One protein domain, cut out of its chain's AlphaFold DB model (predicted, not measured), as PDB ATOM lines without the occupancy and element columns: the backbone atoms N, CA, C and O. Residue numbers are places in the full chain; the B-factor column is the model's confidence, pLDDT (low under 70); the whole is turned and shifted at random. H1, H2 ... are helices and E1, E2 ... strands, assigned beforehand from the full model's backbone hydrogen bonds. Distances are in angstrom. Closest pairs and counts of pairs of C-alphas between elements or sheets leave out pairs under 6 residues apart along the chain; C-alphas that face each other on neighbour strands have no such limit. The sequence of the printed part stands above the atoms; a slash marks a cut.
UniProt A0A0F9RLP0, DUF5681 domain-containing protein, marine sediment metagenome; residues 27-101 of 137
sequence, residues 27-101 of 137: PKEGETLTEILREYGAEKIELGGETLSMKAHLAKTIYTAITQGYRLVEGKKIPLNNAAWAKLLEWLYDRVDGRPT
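What this domain is: This is residues 27 to 101 of the 137 residues of the protein "DUF5681 domain-containing protein" of marine sediment metagenome (UniProt A0A0F9RLP0). An open, flat frame is built on helix H2 as its middle post, with one strand hairpin and one further helix at each end. Near the start of H2 are the hairpin E1 and E2 and the short helix H1; near its end are the hairpin E3 and E4 and helix H3, which slants back past H2 and touches it over a short stretch. The two hairpins reach out on one side of H2, and H1 and H3 lie on the other. The printed part has 75 residues with three named helices and four named strands, in the order H1, E1, E2, H2, E3, E4, H3; the class is mixed, helices and strands, and each sheet is one antiparallel pair. The whole is loose, with a radius of gyration of the C-alphas of 14.2 A and spans of 36 by 31 by 17 A.

How they stand to each other: H1, residues 33 to 40, is close to but not clearly touching H2, residues 54 to 68; their closest C-alphas, those of Leu 37 and Lys 55, are 6.9 A apart. H1 and H2 run opposite ways at a steep tilt of 57 degrees. E1, residues 44 to 47, and E2, residues 50 to 53, form an antiparallel hairpin at 145 degrees, with N 45 and O 52 within hydrogen-bond range at 2.8 A. The closest C-alphas of E1 and H2, those of Lys 44 and Met 54, are 5.9 A apart. E3, residues 70 to 73, and E4, residues 76 to 79, form a second antiparallel hairpin at 148 degrees, with N 78 and O 71 at 2.8 A. The closest C-alphas of H2 and E3, those of Ala 65 and Arg 71, are 4.9 A apart. H3, residues 82 to 96, touches H2 with its residues 85 to 89 alone, at residues 62 to 66 of H2. Their closest C-alphas, those of Ile 66 and Trp 85, are 6.4 A apart; the two helices run opposite ways at a steep tilt of 51 degrees. H1 and H3 are apart. In H1, H2 and H3 every O i to N i+4 pair is within hydrogen-bond range.

Where its parts are: H1 begins at C-alpha 33 (-33.014, -18.234, -20.521) and is 10.4 A long. E1 measures 9.6 A, E2 9.9 A, E3 9.6 A and E4 9.7 A. H2 begins at C-alpha 54 (-22.318, -26.630, -19.693) and measures 20.5 A. H3 measures 21.0 A and ends at C-alpha 96 (-40.906, -30.350, -17.578).

The domain as a whole: The two C-alphas farthest apart, those of Gly 49 and Thr 101, are 43.0 A apart. Residues 31 to 36, of which 33 to 36 belong to H1, stand free. The printed part has no cut, and each link between named elements is tight. The mean pLDDT of the printed part is 73.8; residues 27 to 38, 40 to 41, 47 to 48 and 93 to 101 are under 70.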
ATOM      1  N   PRO A  27     -39.933 -11.785 -24.121       62.00
ATOM      2  CA  PRO A  27     -38.630 -11.178 -23.844       62.00
ATOM      3  C   PRO A  27     -37.864 -10.948 -25.149       62.00
ATOM      4  O   PRO A  27     -38.069 -11.701 -26.108       62.00
ATOM      5  N   LYS A  28     -37.028  -9.906 -25.206       60.66
ATOM      6  CA  LYS A  28     -36.284  -9.611 -26.433       60.66
ATOM      7  C   LYS A  28     -35.365 -10.783 -26.775       60.66
ATOM      8  O   LYS A  28     -34.971 -11.558 -25.903       60.66
ATOM      9  N   GLU A  29     -35.052 -10.910 -28.055       51.06
ATOM     10  CA  GLU A  29     -34.114 -11.916 -28.549       51.06
ATOM     11  C   GLU A  29     -32.763 -11.759 -27.822       51.06
ATOM     12  O   GLU A  29     -32.238 -10.651 -27.726       51.06
ATOM     13  N   GLY A  30     -32.257 -12.843 -27.233       53.03
ATOM     14  CA  GLY A  30     -31.056 -12.872 -26.387       53.03
ATOM     15  C   GLY A  30     -31.318 -12.731 -24.881       53.03
ATOM     16  O   GLY A  30     -30.444 -13.046 -24.078       53.03
ATOM     17  N   GLU A  31     -32.518 -12.319 -24.458       53.31
ATOM     18  CA  GLU A  31     -32.871 -12.178 -23.034       53.31
ATOM     19  C   GLU A  31     -33.572 -13.424 -22.471       53.31
ATOM     20  O   GLU A  31     -33.805 -13.531 -21.262       53.31
ATOM     21  N   THR A  32     -33.945 -14.385 -23.324       64.88
ATOM     22  CA  THR A  32     -34.582 -15.612 -22.843       64.88
ATOM     23  C   THR A  32     -33.541 -16.562 -22.255       64.88
ATOM     24  O   THR A  32     -32.488 -16.804 -22.840       64.88
ATOM     25  N   LEU A  33     -33.863 -17.191 -21.117       58.16
ATOM     26  CA  LEU A  33     -33.014 -18.234 -20.521       58.16
ATOM     27  C   LEU A  33     -32.677 -19.339 -21.537       58.16
ATOM     28  O   LEU A  33     -31.593 -19.903 -21.495       58.16
ATOM     29  N   THR A  34     -33.588 -19.634 -22.466       62.84
ATOM     30  CA  THR A  34     -33.370 -20.613 -23.534       62.84
ATOM     31  C   THR A  34     -32.287 -20.174 -24.519       62.84
ATOM     32  O   THR A  34     -31.496 -21.016 -24.930       62.84
ATOM     33  N   GLU A  35     -32.227 -18.897 -24.893       64.88
ATOM     34  CA  GLU A  35     -31.184 -18.353 -25.777       64.88
ATOM     35  C   GLU A  35     -29.840 -18.260 -25.052       64.88
ATOM     36  O   GLU A  35     -28.852 -18.771 -25.570       64.88
ATOM     37  N   ILE A  36     -29.822 -17.766 -23.808       63.78
ATOM     38  CA  ILE A  36     -28.611 -17.717 -22.967       63.78
ATOM     39  C   ILE A  36     -28.044 -19.124 -22.759       63.78
ATOM     40  O   ILE A  36     -26.857 -19.373 -22.964       63.78
ATOM     41  N   LEU A  37     -28.898 -20.084 -22.394       67.12
ATOM     42  CA  LEU A  37     -28.475 -21.474 -22.294       67.12
ATOM     43  C   LEU A  37     -28.047 -21.990 -23.660       67.12
ATOM     44  O   LEU A  37     -27.076 -22.727 -23.717       67.12
ATOM     45  N   ARG A  38     -28.723 -21.646 -24.762       68.50
ATOM     46  CA  ARG A  38     -28.337 -22.108 -26.100       68.50
ATOM     47  C   ARG A  38     -26.909 -21.689 -26.447       68.50
ATOM     48  O   ARG A  38     -26.172 -22.570 -26.887       68.50
ATOM     49  N   GLU A  39     -26.579 -20.429 -26.198       70.44
ATOM     50  CA  GLU A  39     -25.304 -19.772 -26.486       70.44
ATOM     51  C   GLU A  39     -24.180 -20.274 -25.568       70.44
ATOM     52  O   GLU A  39     -23.307 -21.012 -26.018       70.44
ATOM     53  N   TYR A  40     -24.262 -20.013 -24.264       68.38
ATOM     54  CA  TYR A  40     -23.201 -20.365 -23.307       68.38
ATOM     55  C   TYR A  40     -23.210 -21.839 -22.918       68.38
ATOM     56  O   TYR A  40     -22.197 -22.455 -22.610       68.38
ATOM     57  N   GLY A  41     -24.381 -22.460 -22.937       66.81
ATOM     58  CA  GLY A  41     -24.532 -23.837 -22.502       66.81
ATOM     59  C   GLY A  41     -23.990 -24.878 -23.494       66.81
ATOM     60  O   GLY A  41     -23.960 -26.067 -23.171       66.81
ATOM     61  N   ALA A  42     -23.624 -24.464 -24.714       72.12
ATOM     62  CA  ALA A  42     -22.949 -25.318 -25.694       72.12
ATOM     63  C   ALA A  42     -21.441 -25.453 -25.424       72.12
ATOM     64  O   ALA A  42     -20.827 -26.405 -25.910       72.12
ATOM     65  N   GLU A  43     -20.865 -24.539 -24.640       79.94
ATOM     66  CA  GLU A  43     -19.461 -24.590 -24.253       79.94
ATOM     67  C   GLU A  43     -19.168 -25.869 -23.475       79.94
ATOM     68  O   GLU A  43     -19.979 -26.340 -22.670       79.94
ATOM     69  N   LYS A  44     -18.004 -26.456 -23.750       80.75
ATOM     70  CA  LYS A  44     -17.527 -27.640 -23.047       80.75
ATOM     71  C   LYS A  44     -16.686 -27.199 -21.864       80.75
ATOM     72  O   LYS A  44     -15.773 -26.397 -22.022       80.75
ATOM     73  N   ILE A  45     -16.986 -27.763 -20.709       79.56
ATOM     74  CA  ILE A  45     -16.222 -27.581 -19.485       79.56
ATOM     75  C   ILE A  45     -15.613 -28.923 -19.090       79.56
ATOM     76  O   ILE A  45     -16.245 -29.974 -19.231       79.56
ATOM     77  N   GLU A  46     -14.379 -28.889 -18.603       76.12
ATOM     78  CA  GLU A  46     -13.729 -30.048 -18.000       76.12
ATOM     79  C   GLU A  46     -13.898 -29.980 -16.488       76.12
ATOM     80  O   GLU A  46     -13.494 -29.013 -15.841       76.12
ATOM     81  N   LEU A  47     -14.529 -31.004 -15.916       68.25
ATOM     82  CA  LEU A  47     -14.797 -31.065 -14.484       68.25
ATOM     83  C   LEU A  47     -14.548 -32.490 -13.994       68.25
ATOM     84  O   LEU A  47     -15.245 -33.422 -14.382       68.25
ATOM     85  N   GLY A  48     -13.529 -32.667 -13.150       65.88
ATOM     86  CA  GLY A  48     -13.194 -33.975 -12.575       65.88
ATOM     87  C   GLY A  48     -12.763 -35.031 -13.601       65.88
ATOM     88  O   GLY A  48     -13.024 -36.210 -13.388       65.88
ATOM     89  N   GLY A  49     -12.134 -34.620 -14.709       73.50
ATOM     90  CA  GLY A  49     -11.679 -35.521 -15.777       73.50
ATOM     91  C   GLY A  49     -12.756 -35.911 -16.795       73.50
ATOM     92  O   GLY A  49     -12.475 -36.681 -17.707       73.50
ATOM     93  N   GLU A  50     -13.975 -35.377 -16.667       72.69
ATOM     94  CA  GLU A  50     -15.064 -35.561 -17.628       72.69
ATOM     95  C   GLU A  50     -15.295 -34.249 -18.399       72.69
ATOM     96  O   GLU A  50     -15.459 -33.183 -17.798       72.69
ATOM     97  N   THR A  51     -15.310 -34.311 -19.735       80.69
ATOM     98  CA  THR A  51     -15.657 -33.167 -20.593       80.69
ATOM     99  C   THR A  51     -17.160 -33.174 -20.858       80.69
ATOM    100  O   THR A  51     -17.671 -34.031 -21.581       80.69
ATOM    101  N   LEU A  52     -17.882 -32.200 -20.308       79.56
ATOM    102  CA  LEU A  52     -19.334 -32.072 -20.461       79.56
ATOM    103  C   LEU A  52     -19.681 -30.723 -21.083       79.56
ATOM    104  O   LEU A  52     -18.999 -29.731 -20.846       79.56
ATOM    105  N   SER A  53     -20.771 -30.653 -21.852       80.38
ATOM    106  CA  SER A  53     -21.334 -29.343 -22.188       80.38
ATOM    107  C   SER A  53     -21.897 -28.690 -20.928       80.38
ATOM    108  O   SER A  53     -22.408 -29.371 -20.031       80.38
ATOM    109  N   MET A  54     -21.850 -27.367 -20.858       77.12
ATOM    110  CA  MET A  54     -22.318 -26.630 -19.693       77.12
ATOM    111  C   MET A  54     -23.821 -26.869 -19.438       77.12
ATOM    112  O   MET A  54     -24.218 -26.988 -18.282       77.12
ATOM    113  N   LYS A  55     -24.640 -27.106 -20.480       75.00
ATOM    114  CA  LYS A  55     -26.031 -27.614 -20.352       75.00
ATOM    115  C   LYS A  55     -26.110 -28.961 -19.641       75.00
ATOM    116  O   LYS A  55     -26.923 -29.123 -18.734       75.00
ATOM    117  N   ALA A  56     -25.300 -29.926 -20.075       75.31
ATOM    118  CA  ALA A  56     -25.301 -31.270 -19.508       75.31
ATOM    119  C   ALA A  56     -24.857 -31.238 -18.043       75.31
ATOM    120  O   ALA A  56     -25.462 -31.890 -17.193       75.31
ATOM    121  N   HIS A  57     -23.857 -30.414 -17.731       81.62
ATOM    122  CA  HIS A  57     -23.425 -30.195 -16.360       81.62
ATOM    123  C   HIS A  57     -24.529 -29.565 -15.501       81.62
ATOM    124  O   HIS A  57     -24.818 -30.064 -14.416       81.62
ATOM    125  N   LEU A  58     -25.203 -28.518 -15.992       79.62
ATOM    126  CA  LEU A  58     -26.298 -27.862 -15.271       79.62
ATOM    127  C   LEU A  58     -27.449 -28.836 -14.983       79.62
ATOM    128  O   LEU A  58     -27.934 -28.900 -13.854       79.62
ATOM    129  N   ALA A  59     -27.834 -29.645 -15.976       80.00
ATOM    130  CA  ALA A  59     -28.858 -30.674 -15.823       80.00
ATOM    131  C   ALA A  59     -28.456 -31.734 -14.781       80.00
ATOM    132  O   ALA A  59     -29.236 -32.035 -13.877       80.00
ATOM    133  N   LYS A  60     -27.216 -32.242 -14.849       81.50
ATOM    134  CA  LYS A  60     -26.658 -33.209 -13.885       81.50
ATOM    135  C   LYS A  60     -26.641 -32.635 -12.466       81.50
ATOM    136  O   LYS A  60     -27.004 -33.333 -11.519       81.50
ATOM    137  N   THR A  61     -26.279 -31.364 -12.314       83.19
ATOM    138  CA  THR A  61     -26.243 -30.670 -11.022       83.19
ATOM    139  C   THR A  61     -27.639 -30.489 -10.433       83.19
ATOM    140  O   THR A  61     -27.834 -30.815  -9.264       83.19
ATOM    141  N   ILE A  62     -28.622 -30.042 -11.221       83.06
ATOM    142  CA  ILE A  62     -30.015 -29.897 -10.761       83.06
ATOM    143  C   ILE A  62     -30.593 -31.258 -10.363       83.06
ATOM    144  O   ILE A  62     -31.155 -31.393  -9.277       83.06
ATOM    145  N   TYR A  63     -30.396 -32.279 -11.199       81.44
ATOM    146  CA  TYR A  63     -30.854 -33.636 -10.918       81.44
ATOM    147  C   TYR A  63     -30.243 -34.190  -9.624       81.44
ATOM    148  O   TYR A  63     -30.955 -34.704  -8.762       81.44
ATOM    149  N   THR A  64     -28.927 -34.037  -9.444       82.81
ATOM    150  CA  THR A  64     -28.216 -34.466  -8.227       82.81
ATOM    151  C   THR A  64     -28.718 -33.706  -7.000       82.81
ATOM    152  O   THR A  64     -28.954 -34.304  -5.955       82.81
ATOM    153  N   ALA A  65     -28.939 -32.399  -7.134       85.88
ATOM    154  CA  ALA A  65     -29.414 -31.550  -6.053       85.88
ATOM    155  C   ALA A  65     -30.805 -31.953  -5.551       85.88
ATOM    156  O   ALA A  65     -31.024 -32.019  -4.341       85.88
ATOM    157  N   ILE A  66     -31.719 -32.281  -6.464       84.12
ATOM    158  CA  ILE A  66     -33.071 -32.730  -6.117       84.12
ATOM    159  C   ILE A  66     -33.048 -34.146  -5.535       84.12
ATOM    160  O   ILE A  66     -33.642 -34.383  -4.488       84.12
ATOM    161  N   THR A  67     -32.351 -35.082  -6.181       82.69
ATOM    162  CA  THR A  67     -32.366 -36.498  -5.770       82.69
ATOM    163  C   THR A  67     -31.568 -36.771  -4.500       82.69
ATOM    164  O   THR A  67     -31.908 -37.682  -3.753       82.69
ATOM    165  N   GLN A  68     -30.509 -36.000  -4.239       87.12
ATOM    166  CA  GLN A  68     -29.586 -36.256  -3.130       87.12
ATOM    167  C   GLN A  68     -29.662 -35.206  -2.014       87.12
ATOM    168  O   GLN A  68     -29.034 -35.383  -0.973       87.12
ATOM    169  N   GLY A  69     -30.404 -34.111  -2.210       84.50
ATOM    170  CA  GLY A  69     -30.581 -33.062  -1.199       84.50
ATOM    171  C   GLY A  69     -29.342 -32.191  -0.967       84.50
ATOM    172  O   GLY A  69     -29.273 -31.469   0.025       84.50
ATOM    173  N   TYR A  70     -28.346 -32.237  -1.854       84.12
ATOM    174  CA  TYR A  70     -27.154 -31.392  -1.779       84.12
ATOM    175  C   TYR A  70     -26.661 -30.995  -3.167       84.12
ATOM    176  O   TYR A  70     -26.769 -31.756  -4.123       84.12
ATOM    177  N   ARG A  71     -26.043 -29.820  -3.273       84.12
ATOM    178  CA  ARG A  71     -25.328 -29.396  -4.483       84.12
ATOM    179  C   ARG A  71     -23.825 -29.557  -4.305       84.12
ATOM    180  O   ARG A  71     -23.310 -29.404  -3.197       84.12
ATOM    181  N   LEU A  72     -23.128 -29.839  -5.397       79.75
ATOM    182  CA  LEU A  72     -21.670 -29.847  -5.428       79.75
ATOM    183  C   LEU A  72     -21.170 -28.471  -5.860       79.75
ATOM    184  O   LEU A  72     -21.571 -27.967  -6.905       79.75
ATOM    185  N   VAL A  73     -20.296 -27.874  -5.057       80.12
ATOM    186  CA  VAL A  73     -19.587 -26.631  -5.386       80.12
ATOM    187  C   VAL A  73     -18.118 -26.878  -5.094       80.12
ATOM    188  O   VAL A  73     -17.773 -27.182  -3.956       80.12
ATOM    189  N   GLU A  74     -17.271 -26.827  -6.125       78.94
ATOM    190  CA  GLU A  74     -15.817 -27.053  -5.998       78.94
ATOM    191  C   GLU A  74     -15.470 -28.369  -5.271       78.94
ATOM    192  O   GLU A  74     -14.602 -28.432  -4.403       78.94
ATOM    193  N   GLY A  75     -16.219 -29.437  -5.566       75.56
ATOM    194  CA  GLY A  75     -16.042 -30.749  -4.932       75.56
ATOM    195  C   GLY A  75     -16.595 -30.866  -3.505       75.56
ATOM    196  O   GLY A  75     -16.606 -31.960  -2.945       75.56
ATOM    197  N   LYS A  76     -17.118 -29.784  -2.917       80.94
ATOM    198  CA  LYS A  76     -17.757 -29.802  -1.596       80.94
ATOM    199  C   LYS A  76     -19.260 -30.027  -1.720       80.94
ATOM    200  O   LYS A  76     -19.931 -29.401  -2.540       80.94
ATOM    201  N   LYS A  77     -19.799 -30.903  -0.867       87.31
ATOM    202  CA  LYS A  77     -21.244 -31.122  -0.734       87.31
ATOM    203  C   LYS A  77     -21.840 -30.030   0.144       87.31
ATOM    204  O   LYS A  77     -21.514 -29.941   1.323       87.31
ATOM    205  N   ILE A  78     -22.718 -29.221  -0.431       87.31
ATOM    206  CA  ILE A  78     -23.477 -28.202   0.291       87.31
ATOM    207  C   ILE A  78     -24.925 -28.691   0.395       87.31
ATOM    208  O   ILE A  78     -25.590 -28.779  -0.642       87.31
ATOM    209  N   PRO A  79     -25.425 -29.024   1.600       87.31
ATOM    210  CA  PRO A  79     -26.798 -29.480   1.771       87.31
ATOM    211  C   PRO A  79     -27.784 -28.374   1.387       87.31
ATOM    212  O   PRO A  79     -27.564 -27.191   1.658       87.31
ATOM    213  N   LEU A  80     -28.880 -28.765   0.746       86.12
ATOM    214  CA  LEU A  80     -30.018 -27.890   0.521       86.12
ATOM    215  C   LEU A  80     -30.912 -27.923   1.757       86.12
ATOM    216  O   LEU A  80     -31.222 -28.986   2.281       86.12
ATOM    217  N   ASN A  81     -31.352 -26.751   2.211       89.38
ATOM    218  CA  ASN A  81     -32.445 -26.700   3.176       89.38
ATOM    219  C   ASN A  81     -33.780 -27.036   2.480       89.38
ATOM    220  O   ASN A  81     -33.906 -26.899   1.259       89.38
ATOM    221  N   ASN A  82     -34.787 -27.436   3.262       84.38
ATOM    222  CA  ASN A  82     -36.082 -27.888   2.738       84.38
ATOM    223  C   ASN A  82     -36.764 -26.844   1.838       84.38
ATOM    224  O   ASN A  82     -37.343 -27.195   0.814       84.38
ATOM    225  N   ALA A  83     -36.651 -25.555   2.170       82.56
ATOM    226  CA  ALA A  83     -37.242 -24.475   1.379       82.56
ATOM    227  C   ALA A  83     -36.563 -24.306   0.007       82.56
ATOM    228  O   ALA A  83     -37.233 -24.079  -0.998       82.56
ATOM    229  N   ALA A  84     -35.235 -24.417  -0.050       77.62
ATOM    230  CA  ALA A  84     -34.469 -24.338  -1.289       77.62
ATOM    231  C   ALA A  84     -34.698 -25.573  -2.166       77.62
ATOM    232  O   ALA A  84     -34.831 -25.438  -3.380       77.62
ATOM    233  N   TRP A  85     -34.787 -26.754  -1.551       84.75
ATOM    234  CA  TRP A  85     -35.113 -27.994  -2.249       84.75
ATOM    235  C   TRP A  85     -36.520 -27.947  -2.858       84.75
ATOM    236  O   TRP A  85     -36.666 -28.185  -4.055       84.75
ATOM    237  N   ALA A  86     -37.531 -27.534  -2.086       81.50
ATOM    238  CA  ALA A  86     -38.912 -27.428  -2.563       81.50
ATOM    239  C   ALA A  86     -39.050 -26.436  -3.728       81.50
ATOM    240  O   ALA A  86     -39.673 -26.754  -4.736       81.50
ATOM    241  N   LYS A  87     -38.397 -25.267  -3.643       82.12
ATOM    242  CA  LYS A  87     -38.380 -24.284  -4.742       82.12
ATOM    243  C   LYS A  87     -37.702 -24.814  -6.003       82.12
ATOM    244  O   LYS A  87     -38.134 -24.497  -7.107       82.12
ATOM    245  N   LEU A  88     -36.626 -25.586  -5.852       80.75
ATOM    246  CA  LEU A  88     -35.927 -26.185  -6.987       80.75
ATOM    247  C   LEU A  88     -36.781 -27.271  -7.655       80.75
ATOM    248  O   LEU A  88     -36.793 -27.363  -8.880       80.75
ATOM    249  N   LEU A  89     -37.513 -28.053  -6.857       79.12
ATOM    250  CA  LEU A  89     -38.449 -29.061  -7.341       79.12
ATOM    251  C   LEU A  89     -39.639 -28.424  -8.073       79.12
ATOM    252  O   LEU A  89     -39.936 -28.834  -9.191       79.12
ATOM    253  N   GLU A  90     -40.265 -27.394  -7.492       75.94
ATOM    254  CA  GLU A  90     -41.332 -26.613  -8.141       75.94
ATOM    255  C   GLU A  90     -40.846 -26.041  -9.478       75.94
ATOM    256  O   GLU A  90     -41.489 -26.217 -10.509       75.94
ATOM    257  N   TRP A  91     -39.658 -25.427  -9.490       78.25
ATOM    258  CA  TRP A  91     -39.064 -24.890 -10.711       78.25
ATOM    259  C   TRP A  91     -38.820 -25.965 -11.777       78.25
ATOM    260  O   TRP A  91     -39.004 -25.693 -12.964       78.25
ATOM    261  N   LEU A  92     -38.402 -27.173 -11.384       73.06
ATOM    262  CA  LEU A  92     -38.196 -28.266 -12.332       73.06
ATOM    263  C   LEU A  92     -39.532 -28.735 -12.921       73.06
ATOM    264  O   LEU A  92     -39.640 -28.840 -14.142       73.06
ATOM    265  N   TYR A  93     -40.545 -28.957 -12.081       63.97
ATOM    266  CA  TYR A  93     -41.892 -29.329 -12.528       63.97
ATOM    267  C   TYR A  93     -42.484 -28.288 -13.489       63.97
ATOM    268  O   TYR A  93     -42.952 -28.648 -14.569       63.97
ATOM    269  N   ASP A  94     -42.341 -26.997 -13.170       65.75
ATOM    270  CA  ASP A  94     -42.761 -25.878 -14.025       65.75
ATOM    271  C   ASP A  94     -42.152 -25.934 -15.437       65.75
ATOM    272  O   ASP A  94     -42.716 -25.375 -16.379       65.75
ATOM    273  N   ARG A  95     -40.978 -26.558 -15.596       66.94
ATOM    274  CA  ARG A  95     -40.245 -26.627 -16.869       66.94
ATOM    275  C   ARG A  95     -40.411 -27.935 -17.626       66.94
ATOM    276  O   ARG A  95     -40.239 -27.905 -18.842       66.94
ATOM    277  N   VAL A  96     -40.704 -29.040 -16.942       63.38
ATOM    278  CA  VAL A  96     -40.906 -30.350 -17.578       63.38
ATOM    279  C   VAL A  96     -42.339 -30.482 -18.085       63.38
ATOM    280  O   VAL A  96     -42.533 -30.683 -19.280       63.38
ATOM    281  N   ASP A  97     -43.321 -30.275 -17.207       51.44
ATOM    282  CA  ASP A  97     -44.738 -30.522 -17.512       51.44
ATOM    283  C   ASP A  97     -45.577 -29.233 -17.556       51.44
ATOM    284  O   ASP A  97     -46.700 -29.224 -18.062       51.44
ATOM    285  N   GLY A  98     -45.015 -28.114 -17.083       48.06
ATOM    286  CA  GLY A  98     -45.751 -26.868 -16.876       48.06
ATOM    287  C   GLY A  98     -46.512 -26.874 -15.548       48.06
ATOM    288  O   GLY A  98     -46.771 -27.923 -14.963       48.06
ATOM    289  N   ARG A  99     -46.864 -25.683 -15.040       46.88
ATOM    290  CA  ARG A  99     -47.638 -25.559 -13.794       46.88
ATOM    291  C   ARG A  99     -48.947 -26.344 -13.914       46.88
ATOM    292  O   ARG A  99     -49.728 -26.014 -14.812       46.88
ATOM    293  N   PRO A 100     -49.250 -27.277 -12.993       46.38
ATOM    294  CA  PRO A 100     -50.614 -27.748 -12.817       46.38
ATOM    295  C   PRO A 100     -51.495 -26.515 -12.594       46.38
ATOM    296  O   PRO A 100     -51.284 -25.747 -11.658       46.38
ATOM    297  N   THR A 101     -52.448 -26.263 -13.490       47.44
ATOM    298  CA  THR A 101     -53.386 -25.135 -13.345       47.44
ATOM    299  C   THR A 101     -54.410 -25.368 -12.239       47.44
ATOM    300  O   THR A 101     -55.182 -24.469 -11.909       47.44
TER     301      THR A 101